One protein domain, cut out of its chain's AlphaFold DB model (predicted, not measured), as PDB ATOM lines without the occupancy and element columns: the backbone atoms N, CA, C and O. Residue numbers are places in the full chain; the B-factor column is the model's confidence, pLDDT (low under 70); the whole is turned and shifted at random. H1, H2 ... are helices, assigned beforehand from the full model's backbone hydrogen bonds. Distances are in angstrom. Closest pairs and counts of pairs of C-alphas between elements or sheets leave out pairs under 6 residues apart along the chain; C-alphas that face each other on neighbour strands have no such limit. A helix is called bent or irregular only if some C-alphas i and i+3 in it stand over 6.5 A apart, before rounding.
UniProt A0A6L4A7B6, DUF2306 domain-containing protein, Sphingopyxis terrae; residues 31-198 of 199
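What this domain is: This is residues 31 to 198 of the 199 residues of the protein "DUF2306 domain-containing protein" of Sphingopyxis terrae (UniProt A0A6L4A7B6). Four helices, H3, H5, H6 and H7, make an up-and-down bundle, each running against the one before it, with H5 crossing H3 and then folding back through H6 to H7. H1 packs on H3, away from H5, while short H2 sits by the end of H1, H4 makes the corner between H3 and H5, and H8 follows H7 without touching any helix. The printed part has 168 residues with eight named helices, H1 to H8 in chain order, and no named strand: an all-helix domain. It is compact, with a radius of gyration of the C-alphas of 16.9 A and spans of 49 by 36 by 35 A.

How they stand to each other: H1, residues 31 to 52, is irregular, but only just: C-alphas 45 and 48 are 6.7 A apart. With residues 45 to 49 alone it touches H2, residues 55 to 59; the closest C-alphas, of Pro 49 and Phe 55, are 5.8 A apart. H3, residues 72 to 96, touches H1 with residues 82 to 93 alone, closest at the C-alphas of Thr 39 and Ala 86, 5.0 A; they run opposite ways at a shallow tilt of 33 degrees, only just short of steep. H5, residues 105 to 131, is the hub, touching three helices. It touches H3 opposite ways at a steep tilt of 43 degrees, the closest C-alphas being those of Ile 88 and Tyr 115, 5.7 A. H4, residues 98 to 103, touches H5 only at the corner, with C-alphas 101 and 108 closest at 5.5 A. H6, residues 139 to 164, forms a helical hairpin with H5, at 29 degrees, with C-alphas 123 and 149 closest at 4.5 A. H7, residues 168 to 182, forms another with H6, at 20 degrees; C-alphas 159 and 171 are closest, at 4.7 A. H8, residues 184 to 196, meets H7 only through their link. Every O i to N i+4 pair is within hydrogen-bond range in H4 to H8, against 16 of 18 in H1, 20 of 21 in H3 and 0 of 1 in H2, where 2 of 2 O i to N i+3 pairs are.

Where its parts are: H1 begins at C-alpha 31 (52.576, 44.964, 12.164) and is 32.0 A long. H3 measures 36.4 A, H5 38.8 A and H6 37.6 A; H5 ends at C-alpha 131 (32.487, 52.492, -8.535). H7 is 20.2 A and H8 18.0 A long, ending at C-alpha 196 (47.025, 64.476, 9.354).

The domain as a whole: The farthest C-alphas, of Gly 70 and Ala 169, are 50.0 A apart. The printed part has no cut, and its one long link is residues 60 to 71. Mean pLDDT of the printed part is 90.3; residues 62 to 63 and 196 to 198 are under 70.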
ATOM      1  N   VAL A  31      53.910  45.134  12.767       92.25
ATOM      2  CA  VAL A  31      52.576  44.964  12.164       92.25
ATOM      3  C   VAL A  31      51.573  44.453  13.197       92.25
ATOM      4  O   VAL A  31      50.475  44.992  13.299       92.25
ATOM      5  N   ALA A  32      51.954  43.456  13.997       93.81
ATOM      6  CA  ALA A  32      51.099  42.888  15.031       93.81
ATOM      7  C   ALA A  32      50.722  43.926  16.093       93.81
ATOM      8  O   ALA A  32      49.541  44.077  16.398       93.81
ATOM      9  N   ALA A  33      51.690  44.688  16.605       95.12
ATOM     10  CA  ALA A  33      51.432  45.763  17.557       95.12
ATOM     11  C   ALA A  33      50.489  46.818  16.962       95.12
ATOM     12  O   ALA A  33      49.488  47.172  17.582       95.12
ATOM     13  N   GLY A  34      50.754  47.263  15.732       93.31
ATOM     14  CA  GLY A  34      49.919  48.246  15.049       93.31
ATOM     15  C   GLY A  34      48.481  47.767  14.806       93.31
ATOM     16  O   GLY A  34      47.532  48.509  15.059       93.31
ATOM     17  N   GLN A  35      48.295  46.520  14.372       94.62
ATOM     18  CA  GLN A  35      46.967  45.935  14.165       94.62
ATOM     19  C   GLN A  35      46.223  45.689  15.481       94.62
ATOM     20  O   GLN A  35      45.008  45.892  15.531       94.62
ATOM     21  N   LEU A  36      46.917  45.302  16.555       95.06
ATOM     22  CA  LEU A  36      46.313  45.164  17.884       95.06
ATOM     23  C   LEU A  36      45.865  46.519  18.433       95.06
ATOM     24  O   LEU A  36      44.731  46.628  18.892       95.06
ATOM     25  N   LEU A  37      46.700  47.554  18.323       93.94
ATOM     26  CA  LEU A  37      46.337  48.917  18.716       93.94
ATOM     27  C   LEU A  37      45.153  49.442  17.902       93.94
ATOM     28  O   LEU A  37      44.238  50.032  18.466       93.94
ATOM     29  N   PHE A  38      45.125  49.185  16.595       91.25
ATOM     30  CA  PHE A  38      44.006  49.586  15.744       91.25
ATOM     31  C   PHE A  38      42.712  48.833  16.077       91.25
ATOM     32  O   PHE A  38      41.640  49.430  16.133       91.25
ATOM     33  N   THR A  39      42.812  47.533  16.364       94.19
ATOM     34  CA  THR A  39      41.674  46.728  16.827       94.19
ATOM     35  C   THR A  39      41.160  47.257  18.168       94.19
ATOM     36  O   THR A  39      39.961  47.472  18.323       94.19
ATOM     37  N   ALA A  40      42.058  47.533  19.119       93.94
ATOM     38  CA  ALA A  40      41.708  48.121  20.407       93.94
ATOM     39  C   ALA A  40      41.063  49.501  20.237       93.94
ATOM     40  O   ALA A  40      40.051  49.774  20.872       93.94
ATOM     41  N   PHE A  41      41.584  50.336  19.336       90.25
ATOM     42  CA  PHE A  41      40.981  51.617  18.986       90.25
ATOM     43  C   PHE A  41      39.541  51.444  18.491       90.25
ATOM     44  O   PHE A  41      38.652  52.117  19.005       90.25
ATOM     45  N   ILE A  42      39.291  50.525  17.550       90.19
ATOM     46  CA  ILE A  42      37.935  50.270  17.048       90.19
ATOM     47  C   ILE A  42      36.999  49.884  18.197       90.19
ATOM     48  O   ILE A  42      35.925  50.465  18.344       90.19
ATOM     49  N   LEU A  43      37.408  48.922  19.026       91.81
ATOM     50  CA  LEU A  43      36.565  48.421  20.107       91.81
ATOM     51  C   LEU A  43      36.316  49.498  21.170       91.81
ATOM     52  O   LEU A  43      35.173  49.756  21.524       91.81
ATOM     53  N   LEU A  44      37.358  50.171  21.647       92.50
ATOM     54  CA  LEU A  44      37.235  51.149  22.729       92.50
ATOM     55  C   LEU A  44      36.543  52.443  22.290       92.50
ATOM     56  O   LEU A  44      35.902  53.086  23.113       92.50
ATOM     57  N   PHE A  45      36.651  52.829  21.017       90.81
ATOM     58  CA  PHE A  45      36.014  54.043  20.510       90.81
ATOM     59  C   PHE A  45      34.554  53.810  20.102       90.81
ATOM     60  O   PHE A  45      33.689  54.596  20.474       90.81
ATOM     61  N   TYR A  46      34.261  52.740  19.353       89.38
ATOM     62  CA  TYR A  46      32.921  52.540  18.791       89.38
ATOM     63  C   TYR A  46      31.991  51.723  19.694       89.38
ATOM     64  O   TYR A  46      30.776  51.903  19.619       89.38
ATOM     65  N   TYR A  47      32.510  50.842  20.556       89.06
ATOM     66  CA  TYR A  47      31.660  49.961  21.365       89.06
ATOM     67  C   TYR A  47      30.900  50.698  22.483       89.06
ATOM     68  O   TYR A  47      29.687  50.503  22.559       89.06
ATOM     69  N   PRO A  48      31.514  51.589  23.297       92.50
ATOM     70  CA  PRO A  48      30.780  52.281  24.362       92.50
ATOM     71  C   PRO A  48      29.590  53.117  23.851       92.50
ATOM     72  O   PRO A  48      28.490  52.903  24.358       92.50
ATOM     73  N   PRO A  49      29.732  53.966  22.806       90.00
ATOM     74  CA  PRO A  49      28.596  54.706  22.253       90.00
ATOM     75  C   PRO A  49      27.522  53.815  21.621       90.00
ATOM     76  O   PRO A  49      26.339  54.138  21.644       90.00
ATOM     77  N   SER A  50      27.925  52.661  21.075       89.19
ATOM     78  CA  SER A  50      26.976  51.686  20.521       89.19
ATOM     79  C   SER A  50      26.111  51.037  21.601       89.19
ATOM     80  O   SER A  50      24.944  50.750  21.351       89.19
ATOM     81  N   LEU A  51      26.670  50.798  22.791       90.94
ATOM     82  CA  LEU A  51      25.941  50.224  23.924       90.94
ATOM     83  C   LEU A  51      25.071  51.251  24.654       90.94
ATOM     84  O   LEU A  51      24.023  50.885  25.177       90.94
ATOM     85  N   SER A  52      25.492  52.518  24.701       92.31
ATOM     86  CA  SER A  52      24.716  53.595  25.325       92.31
ATOM     87  C   SER A  52      23.614  54.161  24.421       92.31
ATOM     88  O   SER A  52      22.798  54.951  24.889       92.31
ATOM     89  N   GLY A  53      23.586  53.783  23.138       89.81
ATOM     90  CA  GLY A  53      22.659  54.322  22.138       89.81
ATOM     91  C   GLY A  53      23.044  55.711  21.611       89.81
ATOM     92  O   GLY A  53      22.319  56.276  20.792       89.81
ATOM     93  N   ASP A  54      24.190  56.253  22.032       91.94
ATOM     94  CA  ASP A  54      24.730  57.524  21.543       91.94
ATOM     95  C   ASP A  54      25.492  57.328  20.223       91.94
ATOM     96  O   ASP A  54      26.713  57.460  20.123       91.94
ATOM     97  N   PHE A  55      24.759  56.988  19.165       89.88
ATOM     98  CA  PHE A  55      25.358  56.776  17.849       89.88
ATOM     99  C   PHE A  55      25.946  58.059  17.243       89.88
ATOM    100  O   PHE A  55      26.837  57.989  16.397       89.88
ATOM    101  N   ALA A  56      25.511  59.242  17.695       90.12
ATOM    102  CA  ALA A  56      26.066  60.514  17.240       90.12
ATOM    103  C   ALA A  56      27.563  60.642  17.574       90.12
ATOM    104  O   ALA A  56      28.324  61.191  16.769       90.12
ATOM    105  N   ALA A  57      28.010  60.057  18.691       90.44
ATOM    106  CA  ALA A  57      29.417  60.045  19.081       90.44
ATOM    107  C   ALA A  57      30.332  59.258  18.121       90.44
ATOM    108  O   ALA A  57      31.546  59.479  18.129       90.44
ATOM    109  N   TRP A  58      29.799  58.422  17.216       89.62
ATOM    110  CA  TRP A  58      30.602  57.812  16.141       89.62
ATOM    111  C   TRP A  58      31.274  58.857  15.237       89.62
ATOM    112  O   TRP A  58      32.312  58.574  14.641       89.62
ATOM    113  N   ASN A  59      30.717  60.069  15.167       88.94
ATOM    114  CA  ASN A  59      31.242  61.182  14.376       88.94
ATOM    115  C   ASN A  59      32.261  62.055  15.127       88.94
ATOM    116  O   ASN A  59      32.727  63.046  14.568       88.94
ATOM    117  N   ALA A  60      32.631  61.722  16.370       85.88
ATOM    118  CA  ALA A  60      33.532  62.554  17.175       85.88
ATOM    119  C   ALA A  60      34.956  62.683  16.590       85.88
ATOM    120  O   ALA A  60      35.733  63.529  17.029       85.88
ATOM    121  N   LYS A  61      35.317  61.865  15.590       77.31
ATOM    122  CA  LYS A  61      36.553  62.015  14.812       77.31
ATOM    123  C   LYS A  61      36.223  62.451  13.378       77.31
ATOM    124  O   LYS A  61      35.557  61.700  12.671       77.31
ATOM    125  N   PRO A  62      36.762  63.589  12.897       66.19
ATOM    126  CA  PRO A  62      36.349  64.211  11.631       66.19
ATOM    127  C   PRO A  62      36.776  63.437  10.373       66.19
ATOM    128  O   PRO A  62      36.435  63.824   9.261       66.19
ATOM    129  N   LEU A  63      37.521  62.339  10.528       67.06
ATOM    130  CA  LEU A  63      38.045  61.549   9.415       67.06
ATOM    131  C   LEU A  63      36.963  60.725   8.703       67.06
ATOM    132  O   LEU A  63      37.119  60.421   7.522       67.06
ATOM    133  N   ILE A  64      35.908  60.303   9.412       71.19
ATOM    134  CA  ILE A  64      34.866  59.432   8.853       71.19
ATOM    135  C   ILE A  64      33.504  59.817   9.436       71.19
ATOM    136  O   ILE A  64      33.333  59.855  10.651       71.19
ATOM    137  N   LYS A  65      32.517  60.051   8.566       80.00
ATOM    138  CA  LYS A  65      31.118  60.225   8.970       80.00
ATOM    139  C   LYS A  65      30.490  58.848   9.202       80.00
ATOM    140  O   LYS A  65      30.202  58.140   8.238       80.00
ATOM    141  N   GLY A  66      30.341  58.466  10.466       81.00
ATOM    142  CA  GLY A  66      29.841  57.160  10.894       81.00
ATOM    143  C   GLY A  66      28.329  57.086  11.110       81.00
ATOM    144  O   GLY A  66      27.730  56.067  10.782       81.00
ATOM    145  N   PHE A  67      27.703  58.149  11.627       88.75
ATOM    146  CA  PHE A  67      26.264  58.181  11.916       88.75
ATOM    147  C   PHE A  67      25.551  59.338  11.212       88.75
ATOM    148  O   PHE A  67      26.006  60.486  11.249       88.75
ATOM    149  N   VAL A  68      24.406  59.049  10.598       89.31
ATOM    150  CA  VAL A  68      23.506  60.038   9.997       89.31
ATOM    151  C   VAL A  68      22.091  59.826  10.548       89.31
ATOM    152  O   VAL A  68      21.535  58.733  10.389       89.31
ATOM    153  N   PRO A  69      21.478  60.841  11.189       91.50
ATOM    154  CA  PRO A  69      20.081  60.763  11.605       91.50
ATOM    155  C   PRO A  69      19.168  60.471  10.406       91.50
ATOM    156  O   PRO A  69      19.277  61.125   9.373       91.50
ATOM    157  N   GLY A  70      18.275  59.487  10.542       90.56
ATOM    158  CA  GLY A  70      17.331  59.103   9.484       90.56
ATOM    159  C   GLY A  70      17.864  58.135   8.415       90.56
ATOM    160  O   GLY A  70      17.101  57.779   7.524       90.56
ATOM    161  N   ASP A  71      19.114  57.661   8.509       85.81
ATOM    162  CA  ASP A  71      19.707  56.693   7.563       85.81
ATOM    163  C   ASP A  71      20.052  55.347   8.239       85.81
ATOM    164  O   ASP A  71      21.224  55.033   8.480       85.81
ATOM    165  N   PRO A  72      19.053  54.513   8.589       88.94
ATOM    166  CA  PRO A  72      19.309  53.245   9.273       88.94
ATOM    167  C   PRO A  72      20.169  52.285   8.434       88.94
ATOM    168  O   PRO A  72      20.975  51.541   8.991       88.94
ATOM    169  N   GLY A  73      20.038  52.322   7.103       86.38
ATOM    170  CA  GLY A  73      20.799  51.469   6.191       86.38
ATOM    171  C   GLY A  73      22.283  51.830   6.150       86.38
ATOM    172  O   GLY A  73      23.135  50.954   6.319       86.38
ATOM    173  N   GLY A  74      22.604  53.115   5.981       81.12
ATOM    174  CA  GLY A  74      23.983  53.602   6.000       81.12
ATOM    175  C   GLY A  74      24.660  53.398   7.354       81.12
ATOM    176  O   GLY A  74      25.806  52.942   7.398       81.12
ATOM    177  N   ASN A  75      23.938  53.637   8.453       87.94
ATOM    178  CA  ASN A  75      24.447  53.434   9.812       87.94
ATOM    179  C   ASN A  75      24.758  51.954  10.091       87.94
ATOM    180  O   ASN A  75      25.821  51.635  10.628       87.94
ATOM    181  N   LEU A  76      23.871  51.037   9.682       87.56
ATOM    182  CA  LEU A  76      24.101  49.595   9.817       87.56
ATOM    183  C   LEU A  76      25.301  49.138   8.981       87.56
ATOM    184  O   LEU A  76      26.137  48.375   9.467       87.56
ATOM    185  N   PHE A  77      25.408  49.617   7.740       84.31
ATOM    186  CA  PHE A  77      26.546  49.306   6.879       84.31
ATOM    187  C   PHE A  77      27.865  49.788   7.495       84.31
ATOM    188  O   PHE A  77      28.840  49.037   7.515       84.31
ATOM    189  N   PHE A  78      27.896  51.013   8.029       85.56
ATOM    190  CA  PHE A  78      29.073  51.553   8.704       85.56
ATOM    191  C   PHE A  78      29.471  50.700   9.915       85.56
ATOM    192  O   PHE A  78      30.623  50.272  10.009       85.56
ATOM    193  N   ALA A  79      28.513  50.384  10.791       87.44
ATOM    194  CA  ALA A  79      28.752  49.539  11.957       87.44
ATOM    195  C   ALA A  79      29.303  48.161  11.556       87.44
ATOM    196  O   ALA A  79      30.324  47.713  12.081       87.44
ATOM    197  N   ALA A  80      28.677  47.515  10.568       88.25
ATOM    198  CA  ALA A  80      29.120  46.227  10.048       88.25
ATOM    199  C   ALA A  80      30.534  46.305   9.453       88.25
ATOM    200  O   ALA A  80      31.360  45.432   9.720       88.25
ATOM    201  N   HIS A  81      30.839  47.354   8.687       86.25
ATOM    202  CA  HIS A  81      32.156  47.561   8.088       86.25
ATOM    203  C   HIS A  81      33.250  47.717   9.152       86.25
ATOM    204  O   HIS A  81      34.287  47.056   9.073       86.25
ATOM    205  N   VAL A  82      33.013  48.548  10.171       87.19
ATOM    206  CA  VAL A  82      33.968  48.791  11.264       87.19
ATOM    207  C   VAL A  82      34.198  47.528  12.098       87.19
ATOM    208  O   VAL A  82      35.346  47.190  12.397       87.19
ATOM    209  N   LEU A  83      33.142  46.777  12.418       87.38
ATOM    210  CA  LEU A  83      33.273  45.497  13.123       87.38
ATOM    211  C   LEU A  83      34.045  44.470  12.288       87.38
ATOM    212  O   LEU A  83      34.935  43.793  12.804       87.38
ATOM    213  N   MET A  84      33.765  44.388  10.987       90.12
ATOM    214  CA  MET A  84      34.485  43.497  10.078       90.12
ATOM    215  C   MET A  84      35.970  43.873   9.971       90.12
ATOM    216  O   MET A  84      36.817  42.985   9.859       90.12
ATOM    217  N   ALA A  85      36.299  45.167  10.051       89.06
ATOM    218  CA  ALA A  85      37.679  45.637  10.096       89.06
ATOM    219  C   ALA A  85      38.409  45.128  11.352       89.06
ATOM    220  O   ALA A  85      39.518  44.618  11.229       89.06
ATOM    221  N   ALA A  86      37.779  45.169  12.532       91.81
ATOM    222  CA  ALA A  86      38.357  44.584  13.748       91.81
ATOM    223  C   ALA A  86      38.524  43.056  13.641       91.81
ATOM    224  O   ALA A  86      39.550  42.504  14.044       91.81
ATOM    225  N   VAL A  87      37.535  42.367  13.058       93.25
ATOM    226  CA  VAL A  87      37.582  40.912  12.838       93.25
ATOM    227  C   VAL A  87      38.728  40.531  11.903       93.25
ATOM    228  O   VAL A  87      39.469  39.597  12.209       93.25
ATOM    229  N   ILE A  88      38.904  41.231  10.779       93.94
ATOM    230  CA  ILE A  88      39.941  40.878   9.807       93.94
ATOM    231  C   ILE A  88      41.343  41.206  10.340       93.94
ATOM    232  O   ILE A  88      42.242  40.379  10.192       93.94
ATOM    233  N   THR A  89      41.548  42.335  11.027       93.38
ATOM    234  CA  THR A  89      42.867  42.675  11.587       93.38
ATOM    235  C   THR A  89      43.277  41.703  12.685       93.38
ATOM    236  O   THR A  89      44.360  41.118  12.622       93.38
ATOM    237  N   PHE A  90      42.401  41.451  13.658       94.94
ATOM    238  CA  PHE A  90      42.703  40.519  14.740       94.94
ATOM    239  C   PHE A  90      42.766  39.066  14.255       94.94
ATOM    240  O   PHE A  90      43.729  38.344  14.531       94.94
ATOM    241  N   GLY A  91      41.769  38.637  13.478       95.38
ATOM    242  CA  GLY A  91      41.681  37.282  12.942       95.38
ATOM    243  C   GLY A  91      42.878  36.923  12.060       95.38
ATOM    244  O   GLY A  91      43.363  35.790  12.126       95.38
ATOM    245  N   GLY A  92      43.404  37.889  11.298       94.62
ATOM    246  CA  GLY A  92      44.618  37.734  10.497       94.62
ATOM    247  C   GLY A  92      45.853  37.426  11.339       94.62
ATOM    248  O   GLY A  92      46.577  36.478  11.035       94.62
ATOM    249  N   LEU A  93      46.062  38.147  12.445       94.75
ATOM    250  CA  LEU A  93      47.168  37.865  13.366       94.75
ATOM    251  C   LEU A  93      47.052  36.470  13.979       94.75
ATOM    252  O   LEU A  93      48.022  35.710  13.982       94.75
ATOM    253  N   VAL A  94      45.850  36.098  14.423       94.62
ATOM    254  CA  VAL A  94      45.567  34.774  14.994       94.62
ATOM    255  C   VAL A  94      45.909  33.648  14.004       94.62
ATOM    256  O   VAL A  94      46.423  32.606  14.418       94.62
ATOM    257  N   GLN A  95      45.694  33.844  12.693       94.00
ATOM    258  CA  GLN A  95      46.072  32.865  11.657       94.00
ATOM    259  C   GLN A  95      47.583  32.610  11.575       94.00
ATOM    260  O   GLN A  95      47.996  31.507  11.201       94.00
ATOM    261  N   LEU A  96      48.403  33.607  11.909       92.06
ATOM    262  CA  LEU A  96      49.857  33.542  11.773       92.06
ATOM    263  C   LEU A  96      50.551  32.913  12.987       92.06
ATOM    264  O   LEU A  96      51.724  32.554  12.885       92.06
ATOM    265  N   ILE A  97      49.834  32.697  14.097       91.62
ATOM    266  CA  ILE A  97      50.373  32.094  15.323       91.62
ATOM    267  C   ILE A  97      50.560  30.574  15.132       91.62
ATOM    268  O   ILE A  97      49.575  29.825  15.082       91.62
ATOM    269  N   PRO A  98      51.808  30.053  15.099       90.44
ATOM    270  CA  PRO A  98      52.053  28.630  14.846       90.44
ATOM    271  C   PRO A  98      51.455  27.712  15.919       90.44
ATOM    272  O   PRO A  98      51.002  26.611  15.600       90.44
ATOM    273  N   ALA A  99      51.419  28.175  17.175       92.81
ATOM    274  CA  ALA A  99      50.876  27.428  18.305       92.81
ATOM    275  C   ALA A  99      49.375  27.137  18.149       92.81
ATOM    276  O   ALA A  99      48.948  26.021  18.432       92.81
ATOM    277  N   ILE A 100      48.590  28.092  17.633       92.94
ATOM    278  CA  ILE A 100      47.146  27.914  17.411       92.94
ATOM    279  C   ILE A 100      46.912  26.886  16.307       92.94
ATOM    280  O   ILE A 100      46.111  25.970  16.473       92.94
ATOM    281  N   ARG A 101      47.669  26.970  15.208       92.06
ATOM    282  CA  ARG A 101      47.581  25.994  14.112       92.06
ATOM    283  C   ARG A 101      47.942  24.572  14.557       92.06
ATOM    284  O   ARG A 101      47.332  23.624  14.073       92.06
ATOM    285  N   GLY A 102      48.943  24.428  15.429       93.44
ATOM    286  CA  GLY A 102      49.414  23.126  15.909       93.44
ATOM    287  C   GLY A 102      48.531  22.513  16.995       93.44
ATOM    288  O   GLY A 102      48.212  21.332  16.922       93.44
ATOM    289  N   ARG A 103      48.123  23.309  17.992       96.06
ATOM    290  CA  ARG A 103      47.375  22.822  19.164       96.06
ATOM    291  C   ARG A 103      45.864  22.827  18.947       96.06
ATOM    292  O   ARG A 103      45.188  21.916  19.410       96.06
ATOM    293  N   TRP A 104      45.332  23.823  18.236       96.56
ATOM    294  CA  TRP A 104      43.891  24.044  18.069       96.56
ATOM    295  C   TRP A 104      43.507  24.185  16.584       96.56
ATOM    296  O   TRP A 104      43.046  25.241  16.135       96.56
ATOM    297  N   PRO A 105      43.654  23.114  15.781       94.31
ATOM    298  CA  PRO A 105      43.417  23.167  14.339       94.31
ATOM    299  C   PRO A 105      41.969  23.529  13.972       94.31
ATOM    300  O   PRO A 105      41.740  24.129  12.922       94.31
ATOM    301  N   ALA A 106      40.986  23.201  14.818       96.62
ATOM    302  CA  ALA A 106      39.594  23.604  14.613       96.62
ATOM    303  C   ALA A 106      39.423  25.131  14.697       96.62
ATOM    304  O   ALA A 106      38.812  25.720  13.806       96.62
ATOM    305  N   VAL A 107      40.034  25.767  15.705       96.50
ATOM    306  CA  VAL A 107      40.037  27.229  15.878       96.50
ATOM    307  C   VAL A 107      40.693  27.896  14.675       96.50
ATOM    308  O   VAL A 107      40.110  28.794  14.073       96.50
ATOM    309  N   HIS A 108      41.859  27.398  14.252       96.50
ATOM    310  CA  HIS A 108      42.546  27.895  13.060       96.50
ATOM    311  C   HIS A 108      41.657  27.828  11.804       96.50
ATOM    312  O   HIS A 108      41.559  28.803  11.062       96.50
ATOM    313  N   ARG A 109      40.957  26.708  11.578       95.38
ATOM    314  CA  ARG A 109      40.092  26.522  10.400       95.38
ATOM    315  C   ARG A 109      38.862  27.426  10.418       95.38
ATOM    316  O   ARG A 109      38.553  28.022   9.390       95.38
ATOM    317  N   TRP A 110      38.162  27.533  11.548       97.62
ATOM    318  CA  TRP A 110      36.976  28.388  11.658       97.62
ATOM    319  C   TRP A 110      37.329  29.870  11.578       97.62
ATOM    320  O   TRP A 110      36.717  30.582  10.785       97.62
ATOM    321  N   ASN A 111      38.381  30.303  12.278       97.25
ATOM    322  CA  ASN A 111      38.907  31.661  12.138       97.25
ATOM    323  C   ASN A 111      39.325  31.946  10.684       97.25
ATOM    324  O   ASN A 111      39.092  33.031  10.172       97.25
ATOM    325  N   GLY A 112      39.892  30.959   9.981       96.50
ATOM    326  CA  GLY A 112      40.320  31.120   8.588       96.50
ATOM    327  C   GLY A 112      39.145  31.273   7.624       96.50
ATOM    328  O   GLY A 112      39.215  32.063   6.688       96.50
ATOM    329  N   ARG A 113      38.040  30.556   7.868       97.06
ATOM    330  CA  ARG A 113      36.790  30.715   7.108       97.06
ATOM    331  C   ARG A 113      36.162  32.081   7.347       97.06
ATOM    332  O   ARG A 113      35.779  32.726   6.377       97.06
ATOM    333  N   LEU A 114      36.094  32.511   8.609       96.38
ATOM    334  CA  LEU A 114      35.592  33.834   8.967       96.38
ATOM    335  C   LEU A 114      36.433  34.919   8.290       96.38
ATOM    336  O   LEU A 114      35.882  35.747   7.583       96.38
ATOM    337  N   TYR A 115      37.760  34.834   8.400       96.38
ATOM    338  CA  TYR A 115      38.684  35.758   7.749       96.38
ATOM    339  C   TYR A 115      38.475  35.827   6.229       96.38
ATOM    340  O   TYR A 115      38.385  36.918   5.674       96.38
ATOM    341  N   LEU A 116      38.363  34.680   5.546       96.50
ATOM    342  CA  LEU A 116      38.131  34.644   4.097       96.50
ATOM    343  C   LEU A 116      36.778  35.252   3.707       96.50
ATOM    344  O   LEU A 116      36.708  35.982   2.721       96.50
ATOM    345  N   LEU A 117      35.719  34.974   4.473       96.06
ATOM    346  CA  LEU A 117      34.397  35.550   4.231       96.06
ATOM    347  C   LEU A 117      34.401  37.067   4.461       96.06
ATOM    348  O   LEU A 117      33.906  37.812   3.621       96.06
ATOM    349  N   SER A 118      35.009  37.528   5.555       94.88
ATOM    350  CA  SER A 118      35.191  38.951   5.850       94.88
ATOM    351  C   SER A 118      35.970  39.659   4.744       94.88
ATOM    352  O   SER A 118      35.546  40.713   4.279       94.88
ATOM    353  N   ALA A 119      37.071  39.062   4.279       95.31
ATOM    354  CA  ALA A 119      37.890  39.597   3.195       95.31
ATOM    355  C   ALA A 119      37.098  39.714   1.884       95.31
ATOM    356  O   ALA A 119      37.179  40.736   1.209       95.31
ATOM    357  N   LEU A 120      36.294  38.698   1.553       95.69
ATOM    358  CA  LEU A 120      35.415  38.705   0.382       95.69
ATOM    359  C   LEU A 120      34.383  39.837   0.462       95.69
ATOM    360  O   LEU A 120      34.264  40.625  -0.475       95.69
ATOM    361  N   VAL A 121      33.664  39.939   1.582       93.81
ATOM    362  CA  VAL A 121      32.638  40.973   1.787       93.81
ATOM    363  C   VAL A 121      33.253  42.373   1.739       93.81
ATOM    364  O   VAL A 121      32.712  43.251   1.071       93.81
ATOM    365  N   LEU A 122      34.399  42.583   2.391       92.06
ATOM    366  CA  LEU A 122      35.084  43.878   2.403       92.06
ATOM    367  C   LEU A 122      35.643  44.261   1.030       92.06
ATOM    368  O   LEU A 122      35.501  45.416   0.636       92.06
ATOM    369  N   ALA A 123      36.228  43.320   0.287       94.50
ATOM    370  CA  ALA A 123      36.753  43.585  -1.052       94.50
ATOM    371  C   ALA A 123      35.634  43.973  -2.030       94.50
ATOM    372  O   ALA A 123      35.737  44.982  -2.729       94.50
ATOM    373  N   LEU A 124      34.528  43.220  -2.037       94.25
ATOM    374  CA  LEU A 124      33.365  43.533  -2.875       94.25
ATOM    375  C   LEU A 124      32.691  44.841  -2.446       94.25
ATOM    376  O   LEU A 124      32.352  45.664  -3.295       94.25
ATOM    377  N   GLY A 125      32.552  45.065  -1.137       88.50
ATOM    378  CA  GLY A 125      32.030  46.317  -0.592       88.50
ATOM    379  C   GLY A 125      32.893  47.523  -0.968       88.50
ATOM    380  O   GLY A 125      32.354  48.560  -1.343       88.50
ATOM    381  N   GLY A 126      34.221  47.387  -0.938       87.38
ATOM    382  CA  GLY A 126      35.158  48.433  -1.356       87.38
ATOM    383  C   GLY A 126      35.033  48.784  -2.841       87.38
ATOM    384  O   GLY A 126      34.992  49.966  -3.189       87.38
ATOM    385  N   LEU A 127      34.894  47.778  -3.711       92.38
ATOM    386  CA  LEU A 127      34.643  47.991  -5.143       92.38
ATOM    387  C   LEU A 127      33.297  48.676  -5.387       92.38
ATOM    388  O   LEU A 127      33.230  49.641  -6.147       92.38
ATOM    389  N   TRP A 128      32.239  48.217  -4.715       89.06
ATOM    390  CA  TRP A 128      30.909  48.813  -4.826       89.06
ATOM    391  C   TRP A 128      30.902  50.277  -4.370       89.06
ATOM    392  O   TRP A 128      30.411  51.150  -5.084       89.06
ATOM    393  N   LEU A 129      31.515  50.577  -3.223       82.50
ATOM    394  CA  LEU A 129      31.663  51.947  -2.728       82.50
ATOM    395  C   LEU A 129      32.418  52.832  -3.728       82.50
ATOM    396  O   LEU A 129      31.987  53.944  -4.029       82.50
ATOM    397  N   THR A 130      33.512  52.322  -4.290       87.25
ATOM    398  CA  THR A 130      34.346  53.080  -5.229       87.25
ATOM    399  C   THR A 130      33.599  53.388  -6.529       87.25
ATOM    400  O   THR A 130      33.551  54.545  -6.940       87.25
ATOM    401  N   TRP A 131      32.987  52.380  -7.158       91.44
ATOM    402  CA  TRP A 131      32.487  52.492  -8.535       91.44
ATOM    403  C   TRP A 131      30.982  52.709  -8.659       91.44
ATOM    404  O   TRP A 131      30.545  53.331  -9.620       91.44
ATOM    405  N   VAL A 132      30.186  52.221  -7.706       84.88
ATOM    406  CA  VAL A 132      28.725  52.391  -7.727       84.88
ATOM    407  C   VAL A 132      28.321  53.616  -6.919       84.88
ATOM    408  O   VAL A 132      27.521  54.424  -7.381       84.88
ATOM    409  N   ARG A 133      28.897  53.788  -5.723       75.94
ATOM    410  CA  ARG A 133      28.603  54.944  -4.860       75.94
ATOM    411  C   ARG A 133      29.471  56.170  -5.174       75.94
ATOM    412  O   ARG A 133      29.149  57.264  -4.723       75.94
ATOM    413  N   GLY A 134      30.568  55.999  -5.915       78.56
ATOM    414  CA  GLY A 134      31.475  57.090  -6.281       78.56
ATOM    415  C   GLY A 134      32.288  57.647  -5.108       78.56
ATOM    416  O   GLY A 134      32.685  58.808  -5.135       78.56
ATOM    417  N   THR A 135      32.532  56.860  -4.053       73.56
ATOM    418  CA  THR A 135      33.243  57.341  -2.857       73.56
ATOM    419  C   THR A 135      34.752  57.148  -2.982       73.56
ATOM    420  O   THR A 135      35.290  56.113  -2.582       73.56
ATOM    421  N   TRP A 136      35.445  58.148  -3.522       77.69
ATOM    422  CA  TRP A 136      36.906  58.194  -3.619       77.69
ATOM    423  C   TRP A 136      37.393  59.651  -3.636       77.69
ATOM    424  O   TRP A 136      36.720  60.526  -4.165       77.69
ATOM    425  N   LEU A 137      38.555  59.917  -3.025       72.31
ATOM    426  CA  LEU A 137      39.127  61.273  -2.943       72.31
ATOM    427  C   LEU A 137      39.776  61.707  -4.267       72.31
ATOM    428  O   LEU A 137      39.554  62.813  -4.745       72.31
ATOM    429  N   HIS A 138      40.594  60.824  -4.852       82.19
ATOM    430  CA  HIS A 138      41.368  61.062  -6.074       82.19
ATOM    431  C   HIS A 138      41.489  59.774  -6.892       82.19
ATOM    432  O   HIS A 138      41.414  58.674  -6.336       82.19
ATOM    433  N   TRP A 139      41.715  59.894  -8.202       88.38
ATOM    434  CA  TRP A 139      41.641  58.760  -9.134       88.38
ATOM    435  C   TRP A 139      42.657  57.660  -8.822       88.38
ATOM    436  O   TRP A 139      42.338  56.475  -8.873       88.38
ATOM    437  N   ALA A 140      43.850  58.053  -8.371       88.38
ATOM    438  CA  ALA A 140      44.867  57.123  -7.892       88.38
ATOM    439  C   ALA A 140      44.371  56.257  -6.718       88.38
ATOM    440  O   ALA A 140      44.666  55.065  -6.662       88.38
ATOM    441  N   GLY A 141      43.573  56.827  -5.808       85.94
ATOM    442  CA  GLY A 141      42.975  56.092  -4.692       85.94
ATOM    443  C   GLY A 141      41.928  55.075  -5.152       85.94
ATOM    444  O   GLY A 141      41.920  53.950  -4.659       85.94
ATOM    445  N   ALA A 142      41.096  55.436  -6.135       89.25
ATOM    446  CA  ALA A 142      40.110  54.523  -6.721       89.25
ATOM    447  C   ALA A 142      40.783  53.317  -7.397       89.25
ATOM    448  O   ALA A 142      40.399  52.168  -7.160       89.25
ATOM    449  N   VAL A 143      41.837  53.565  -8.183       93.62
ATOM    450  CA  VAL A 143      42.637  52.504  -8.817       93.62
ATOM    451  C   VAL A 143      43.331  51.637  -7.764       93.62
ATOM    452  O   VAL A 143      43.273  50.411  -7.856       93.62
ATOM    453  N   GLY A 144      43.926  52.251  -6.737       92.69
ATOM    454  CA  GLY A 144      44.601  51.542  -5.648       92.69
ATOM    455  C   GLY A 144      43.670  50.602  -4.877       92.69
ATOM    456  O   GLY A 144      43.983  49.424  -4.730       92.69
ATOM    457  N   ILE A 145      42.498  51.090  -4.453       91.25
ATOM    458  CA  ILE A 145      41.481  50.277  -3.762       91.25
ATOM    459  C   ILE A 145      40.977  49.149  -4.668       91.25
ATOM    460  O   ILE A 145      40.771  48.028  -4.205       91.25
ATOM    461  N   SER A 146      40.804  49.423  -5.961       95.31
ATOM    462  CA  SER A 146      40.332  48.415  -6.912       95.31
ATOM    463  C   SER A 146      41.343  47.293  -7.102       95.31
ATOM    464  O   SER A 146      40.978  46.120  -7.046       95.31
ATOM    465  N   LEU A 147      42.618  47.640  -7.285       96.88
ATOM    466  CA  LEU A 147      43.691  46.660  -7.396       96.88
ATOM    467  C   LEU A 147      43.812  45.827  -6.116       96.88
ATOM    468  O   LEU A 147      43.887  44.602  -6.197       96.88
ATOM    469  N   ASP A 148      43.784  46.473  -4.949       96.62
ATOM    470  CA  ASP A 148      43.844  45.790  -3.655       96.62
ATOM    471  C   ASP A 148      42.689  44.791  -3.488       96.62
ATOM    472  O   ASP A 148      42.916  43.611  -3.210       96.62
ATOM    473  N   ALA A 149      41.455  45.214  -3.779       96.75
ATOM    474  CA  ALA A 149      40.285  44.345  -3.728       96.75
ATOM    475  C   ALA A 149      40.413  43.136  -4.671       96.75
ATOM    476  O   ALA A 149      40.159  42.002  -4.259       96.75
ATOM    477  N   LEU A 150      40.859  43.338  -5.916       98.31
ATOM    478  CA  LEU A 150      41.068  42.241  -6.867       98.31
ATOM    479  C   LEU A 150      42.146  41.258  -6.387       98.31
ATOM    480  O   LEU A 150      41.975  40.044  -6.521       98.31
ATOM    481  N   LEU A 151      43.230  41.755  -5.783       98.50
ATOM    482  CA  LEU A 151      44.277  40.913  -5.203       98.50
ATOM    483  C   LEU A 151      43.778  40.134  -3.982       98.50
ATOM    484  O   LEU A 151      44.093  38.947  -3.861       98.50
ATOM    485  N   ILE A 152      42.969  40.749  -3.113       98.19
ATOM    486  CA  ILE A 152      42.318  40.066  -1.986       98.19
ATOM    487  C   ILE A 152      41.464  38.900  -2.501       98.19
ATOM    488  O   ILE A 152      41.605  37.773  -2.018       98.19
ATOM    489  N   LEU A 153      40.624  39.141  -3.513       98.44
ATOM    490  CA  LEU A 153      39.768  38.110  -4.108       98.44
ATOM    491  C   LEU A 153      40.594  36.978  -4.728       98.44
ATOM    492  O   LEU A 153      40.345  35.801  -4.451       98.44
ATOM    493  N   LEU A 154      41.614  37.321  -5.519       98.62
ATOM    494  CA  LEU A 154      42.485  36.349  -6.174       98.62
ATOM    495  C   LEU A 154      43.248  35.492  -5.155       98.62
ATOM    496  O   LEU A 154      43.226  34.260  -5.228       98.62
ATOM    497  N   PHE A 155      43.921  36.116  -4.188       98.62
ATOM    498  CA  PHE A 155      44.718  35.391  -3.198       98.62
ATOM    499  C   PHE A 155      43.840  34.598  -2.230       98.62
ATOM    500  O   PHE A 155      44.213  33.481  -1.867       98.62
ATOM    501  N   GLY A 156      42.660  35.114  -1.874       98.12
ATOM    502  CA  GLY A 156      41.647  34.386  -1.113       98.12
ATOM    503  C   GLY A 156      41.175  33.126  -1.838       98.12
ATOM    504  O   GLY A 156      41.192  32.037  -1.256       98.12
ATOM    505  N   ALA A 157      40.847  33.238  -3.128       98.38
ATOM    506  CA  ALA A 157      40.435  32.104  -3.953       98.38
ATOM    507  C   ALA A 157      41.546  31.046  -4.078       98.38
ATOM    508  O   ALA A 157      41.294  29.851  -3.899       98.38
ATOM    509  N   LEU A 158      42.790  31.467  -4.324       98.56
ATOM    510  CA  LEU A 158      43.939  30.561  -4.422       98.56
ATOM    511  C   LEU A 158      44.257  29.883  -3.083       98.56
ATOM    512  O   LEU A 158      44.497  28.671  -3.050       98.56
ATOM    513  N   ALA A 159      44.198  30.626  -1.974       97.75
ATOM    514  CA  ALA A 159      44.373  30.082  -0.631       97.75
ATOM    515  C   ALA A 159      43.297  29.040  -0.302       97.75
ATOM    516  O   ALA A 159      43.625  27.962   0.205       97.75
ATOM    517  N   TRP A 160      42.032  29.325  -0.619       97.81
ATOM    518  CA  TRP A 160      40.921  28.397  -0.419       97.81
ATOM    519  C   TRP A 160      41.060  27.135  -1.276       97.81
ATOM    520  O   TRP A 160      40.967  26.016  -0.761       97.81
ATOM    521  N   ARG A 161      41.348  27.301  -2.572       98.19
ATOM    522  CA  ARG A 161      41.566  26.195  -3.515       98.19
ATOM    523  C   ARG A 161      42.671  25.261  -3.026       98.19
ATOM    524  O   ARG A 161      42.486  24.045  -3.000       98.19
ATOM    525  N   ASP A 162      43.808  25.817  -2.621       98.19
ATOM    526  CA  ASP A 162      44.951  25.023  -2.172       98.19
ATOM    527  C   ASP A 162      44.696  24.364  -0.803       98.19
ATOM    528  O   ASP A 162      45.162  23.246  -0.580       98.19
ATOM    529  N   ALA A 163      43.893  24.981   0.076       96.00
ATOM    530  CA  ALA A 163      43.428  24.342   1.312       96.00
ATOM    531  C   ALA A 163      42.525  23.132   1.029       96.00
ATOM    532  O   ALA A 163      42.726  22.062   1.608       96.00
ATOM    533  N   ARG A 164      41.560  23.276   0.110       97.31
ATOM    534  CA  ARG A 164      40.656  22.193  -0.320       97.31
ATOM    535  C   ARG A 164      41.419  21.037  -0.960       97.31
ATOM    536  O   ARG A 164      41.136  19.883  -0.658       97.31
ATOM    537  N   ALA A 165      42.422  21.352  -1.776       97.50
ATOM    538  CA  ALA A 165      43.303  20.373  -2.407       97.50
ATOM    539  C   ALA A 165      44.385  19.807  -1.465       97.50
ATOM    540  O   ALA A 165      45.276  19.097  -1.925       97.50
ATOM    541  N   ARG A 166      44.353  20.138  -0.163       95.44
ATOM    542  CA  ARG A 166      45.334  19.712   0.855       95.44
ATOM    543  C   ARG A 166      46.792  20.086   0.523       95.44
ATOM    544  O   ARG A 166      47.730  19.513   1.074       95.44
ATOM    545  N   ARG A 167      47.011  21.101  -0.321       97.50
ATOM    546  CA  ARG A 167      48.336  21.640  -0.678       97.50
ATOM    547  C   ARG A 167      48.764  22.724   0.312       97.50
ATOM    548  O   ARG A 167      48.857  23.903  -0.029       97.50
ATOM    549  N   PHE A 168      49.046  22.331   1.553       94.31
ATOM    550  CA  PHE A 168      49.264  23.277   2.660       94.31
ATOM    551  C   PHE A 168      50.465  24.216   2.478       94.31
ATOM    552  O   PHE A 168      50.407  25.371   2.899       94.31
ATOM    553  N   ALA A 169      51.530  23.765   1.810       96.19
ATOM    554  CA  ALA A 169      52.673  24.624   1.500       96.19
ATOM    555  C   ALA A 169      52.281  25.774   0.556       96.19
ATOM    556  O   ALA A 169      52.671  26.920   0.780       96.19
ATOM    557  N   ALA A 170      51.475  25.486  -0.471       97.56
ATOM    558  CA  ALA A 170      50.982  26.492  -1.407       97.56
ATOM    559  C   ALA A 170      49.931  27.402  -0.754       97.56
ATOM    560  O   ALA A 170      50.057  28.622  -0.839       97.56
ATOM    561  N   HIS A 171      48.995  26.819   0.002       97.12
ATOM    562  CA  HIS A 171      48.034  27.555   0.824       97.12
ATOM    563  C   HIS A 171      48.729  28.597   1.712       97.12
ATOM    564  O   HIS A 171      48.364  29.765   1.662       97.12
ATOM    565  N   ARG A 172      49.788  28.211   2.443       95.00
ATOM    566  CA  ARG A 172      50.544  29.133   3.309       95.00
ATOM    567  C   ARG A 172      51.148  30.308   2.539       95.00
ATOM    568  O   ARG A 172      51.191  31.423   3.050       95.00
ATOM    569  N   ARG A 173      51.636  30.075   1.318       97.56
ATOM    570  CA  ARG A 173      52.180  31.155   0.482       97.56
ATOM    571  C   ARG A 173      51.088  32.142   0.068       97.56
ATOM    572  O   ARG A 173      51.341  33.341   0.059       97.56
ATOM    573  N   TRP A 174      49.893  31.661  -0.267       98.12
ATOM    574  CA  TRP A 174      48.770  32.530  -0.625       98.12
ATOM    575  C   TRP A 174      48.161  33.241   0.577       98.12
ATOM    576  O   TRP A 174      47.847  34.417   0.457       98.12
ATOM    577  N   THR A 175      48.070  32.601   1.747       96.81
ATOM    578  CA  THR A 175      47.552  33.266   2.952       96.81
ATOM    579  C   THR A 175      48.471  34.368   3.461       96.81
ATOM    580  O   THR A 175      47.972  35.393   3.906       96.81
ATOM    581  N   LEU A 176      49.795  34.220   3.336       95.81
ATOM    582  CA  LEU A 176      50.730  35.309   3.648       95.81
ATOM    583  C   LEU A 176      50.569  36.499   2.693       95.81
ATOM    584  O   LEU A 176      50.568  37.642   3.141       95.81
ATOM    585  N   ARG A 177      50.392  36.241   1.388       97.50
ATOM    586  CA  ARG A 177      50.119  37.305   0.406       97.50
ATOM    587  C   ARG A 177      48.779  37.980   0.662       97.50
ATOM    588  O   ARG A 177      48.720  39.201   0.638       97.50
ATOM    589  N   LEU A 178      47.744  37.192   0.951       97.62
ATOM    590  CA  LEU A 178      46.420  37.684   1.318       97.62
ATOM    591  C   LEU A 178      46.487  38.579   2.559       97.62
ATOM    592  O   LEU A 178      45.933  39.669   2.539       97.62
ATOM    593  N   PHE A 179      47.193  38.147   3.607       95.94
ATOM    594  CA  PHE A 179      47.384  38.945   4.816       95.94
ATOM    595  C   PHE A 179      48.067  40.282   4.510       95.94
ATOM    596  O   PHE A 179      47.646  41.312   5.029       95.94
ATOM    597  N   ALA A 180      49.086  40.278   3.644       95.19
ATOM    598  CA  ALA A 180      49.790  41.494   3.256       95.19
ATOM    599  C   ALA A 180      48.870  42.489   2.528       95.19
ATOM    600  O   ALA A 180      48.799  43.642   2.945       95.19
ATOM    601  N   VAL A 181      48.130  42.046   1.502       96.38
ATOM    602  CA  VAL A 181      47.219  42.936   0.753       96.38
ATOM    603  C   VAL A 181      46.029  43.383   1.608       96.38
ATOM    604  O   VAL A 181      45.766  44.570   1.713       96.38
ATOM    605  N   ALA A 182      45.420  42.487   2.389       94.88
ATOM    606  CA  ALA A 182      44.340  42.858   3.309       94.88
ATOM    607  C   ALA A 182      44.777  43.863   4.397       94.88
ATOM    608  O   ALA A 182      43.943  44.557   4.977       94.88
ATOM    609  N   SER A 183      46.082  43.964   4.674       93.81
ATOM    610  CA  SER A 183      46.645  44.953   5.601       93.81
ATOM    611  C   SER A 183      46.915  46.318   4.950       93.81
ATOM    612  O   SER A 183      47.182  47.279   5.674       93.81
ATOM    613  N   ALA A 184      46.838  46.444   3.620       91.69
ATOM    614  CA  ALA A 184      47.166  47.677   2.901       91.69
ATOM    615  C   ALA A 184      46.242  48.842   3.286       91.69
ATOM    616  O   ALA A 184      46.717  49.942   3.574       91.69
ATOM    617  N   VAL A 185      44.928  48.601   3.383       85.94
ATOM    618  CA  VAL A 185      43.952  49.630   3.792       85.94
ATOM    619  C   VAL A 185      44.202  50.105   5.227       85.94
ATOM    620  O   VAL A 185      44.103  51.301   5.504       85.94
ATOM    621  N   TRP A 186      44.577  49.199   6.135       90.31
ATOM    622  CA  TRP A 186      44.981  49.568   7.494       90.31
ATOM    623  C   TRP A 186      46.226  50.462   7.479       90.31
ATOM    624  O   TRP A 186      46.226  51.520   8.108       90.31
ATOM    625  N   PHE A 187      47.249  50.089   6.706       87.19
ATOM    626  CA  PHE A 187      48.474  50.878   6.581       87.19
ATOM    627  C   PHE A 187      48.186  52.289   6.048       87.19
ATOM    628  O   PHE A 187      48.669  53.276   6.599       87.19
ATOM    629  N   MET A 188      47.314  52.395   5.041       83.75
ATOM    630  CA  MET A 188      46.850  53.675   4.506       83.75
ATOM    631  C   MET A 188      46.136  54.527   5.568       83.75
ATOM    632  O   MET A 188      46.371  55.731   5.645       83.75
ATOM    633  N   ARG A 189      45.302  53.925   6.428       80.75
ATOM    634  CA  ARG A 189      44.619  54.643   7.523       80.75
ATOM    635  C   ARG A 189      45.597  55.176   8.567       80.75
ATOM    636  O   ARG A 189      45.459  56.328   8.967       80.75
ATOM    637  N   ILE A 190      46.583  54.377   8.971       82.50
ATOM    638  CA  ILE A 190      47.634  54.832   9.892       82.50
ATOM    639  C   ILE A 190      48.459  55.951   9.252       82.50
ATOM    640  O   ILE A 190      48.727  56.950   9.913       82.50
ATOM    641  N   GLY A 191      48.791  55.834   7.962       82.06
ATOM    642  CA  GLY A 191      49.479  56.883   7.211       82.06
ATOM    643  C   GLY A 191      48.713  58.208   7.201       82.06
ATOM    644  O   GLY A 191      49.295  59.247   7.500       82.06
ATOM    645  N   TYR A 192      47.399  58.178   6.946       78.19
ATOM    646  CA  TYR A 192      46.560  59.383   7.006       78.19
ATOM    647  C   TYR A 192      46.494  59.999   8.399       78.19
ATOM    648  O   TYR A 192      46.507  61.218   8.512       78.19
ATOM    649  N   MET A 193      46.440  59.190   9.459       76.00
ATOM    650  CA  MET A 193      46.463  59.709  10.829       76.00
ATOM    651  C   MET A 193      47.823  60.327  11.158       76.00
ATOM    652  O   MET A 193      47.873  61.445  11.645       76.00
ATOM    653  N   ALA A 194      48.923  59.637  10.851       77.06
ATOM    654  CA  ALA A 194      50.271  60.131  11.120       77.06
ATOM    655  C   ALA A 194      50.564  61.445  10.377       77.06
ATOM    656  O   ALA A 194      51.133  62.362  10.958       77.06
ATOM    657  N   TRP A 195      50.139  61.548   9.114       71.88
ATOM    658  CA  TRP A 195      50.315  62.759   8.315       71.88
ATOM    659  C   TRP A 195      49.322  63.865   8.686       71.88
ATOM    660  O   TRP A 195      49.697  65.026   8.757       71.88
ATOM    661  N   GLY A 196      48.063  63.519   8.961       62.53
ATOM    662  CA  GLY A 196      47.025  64.476   9.354       62.53
ATOM    663  C   GLY A 196      47.198  65.057  10.761       62.53
ATOM    664  O   GLY A 196      46.542  66.035  11.078       62.53
ATOM    665  N   ILE A 197      48.058  64.471  11.604       54.50
ATOM    666  CA  ILE A 197      48.517  65.071  12.873       54.50
ATOM    667  C   ILE A 197      49.698  66.037  12.628       54.50
ATOM    668  O   ILE A 197      50.015  66.853  13.488       54.50
ATOM    669  N   ALA A 198      50.355  65.953  11.467       45.91
ATOM    670  CA  ALA A 198      51.492  66.792  11.088       45.91
ATOM    671  C   ALA A 198      51.105  68.033  10.252       45.91
ATOM    672  O   ALA A 198      52.001  68.747   9.802       45.91
TER     673      ALA A 198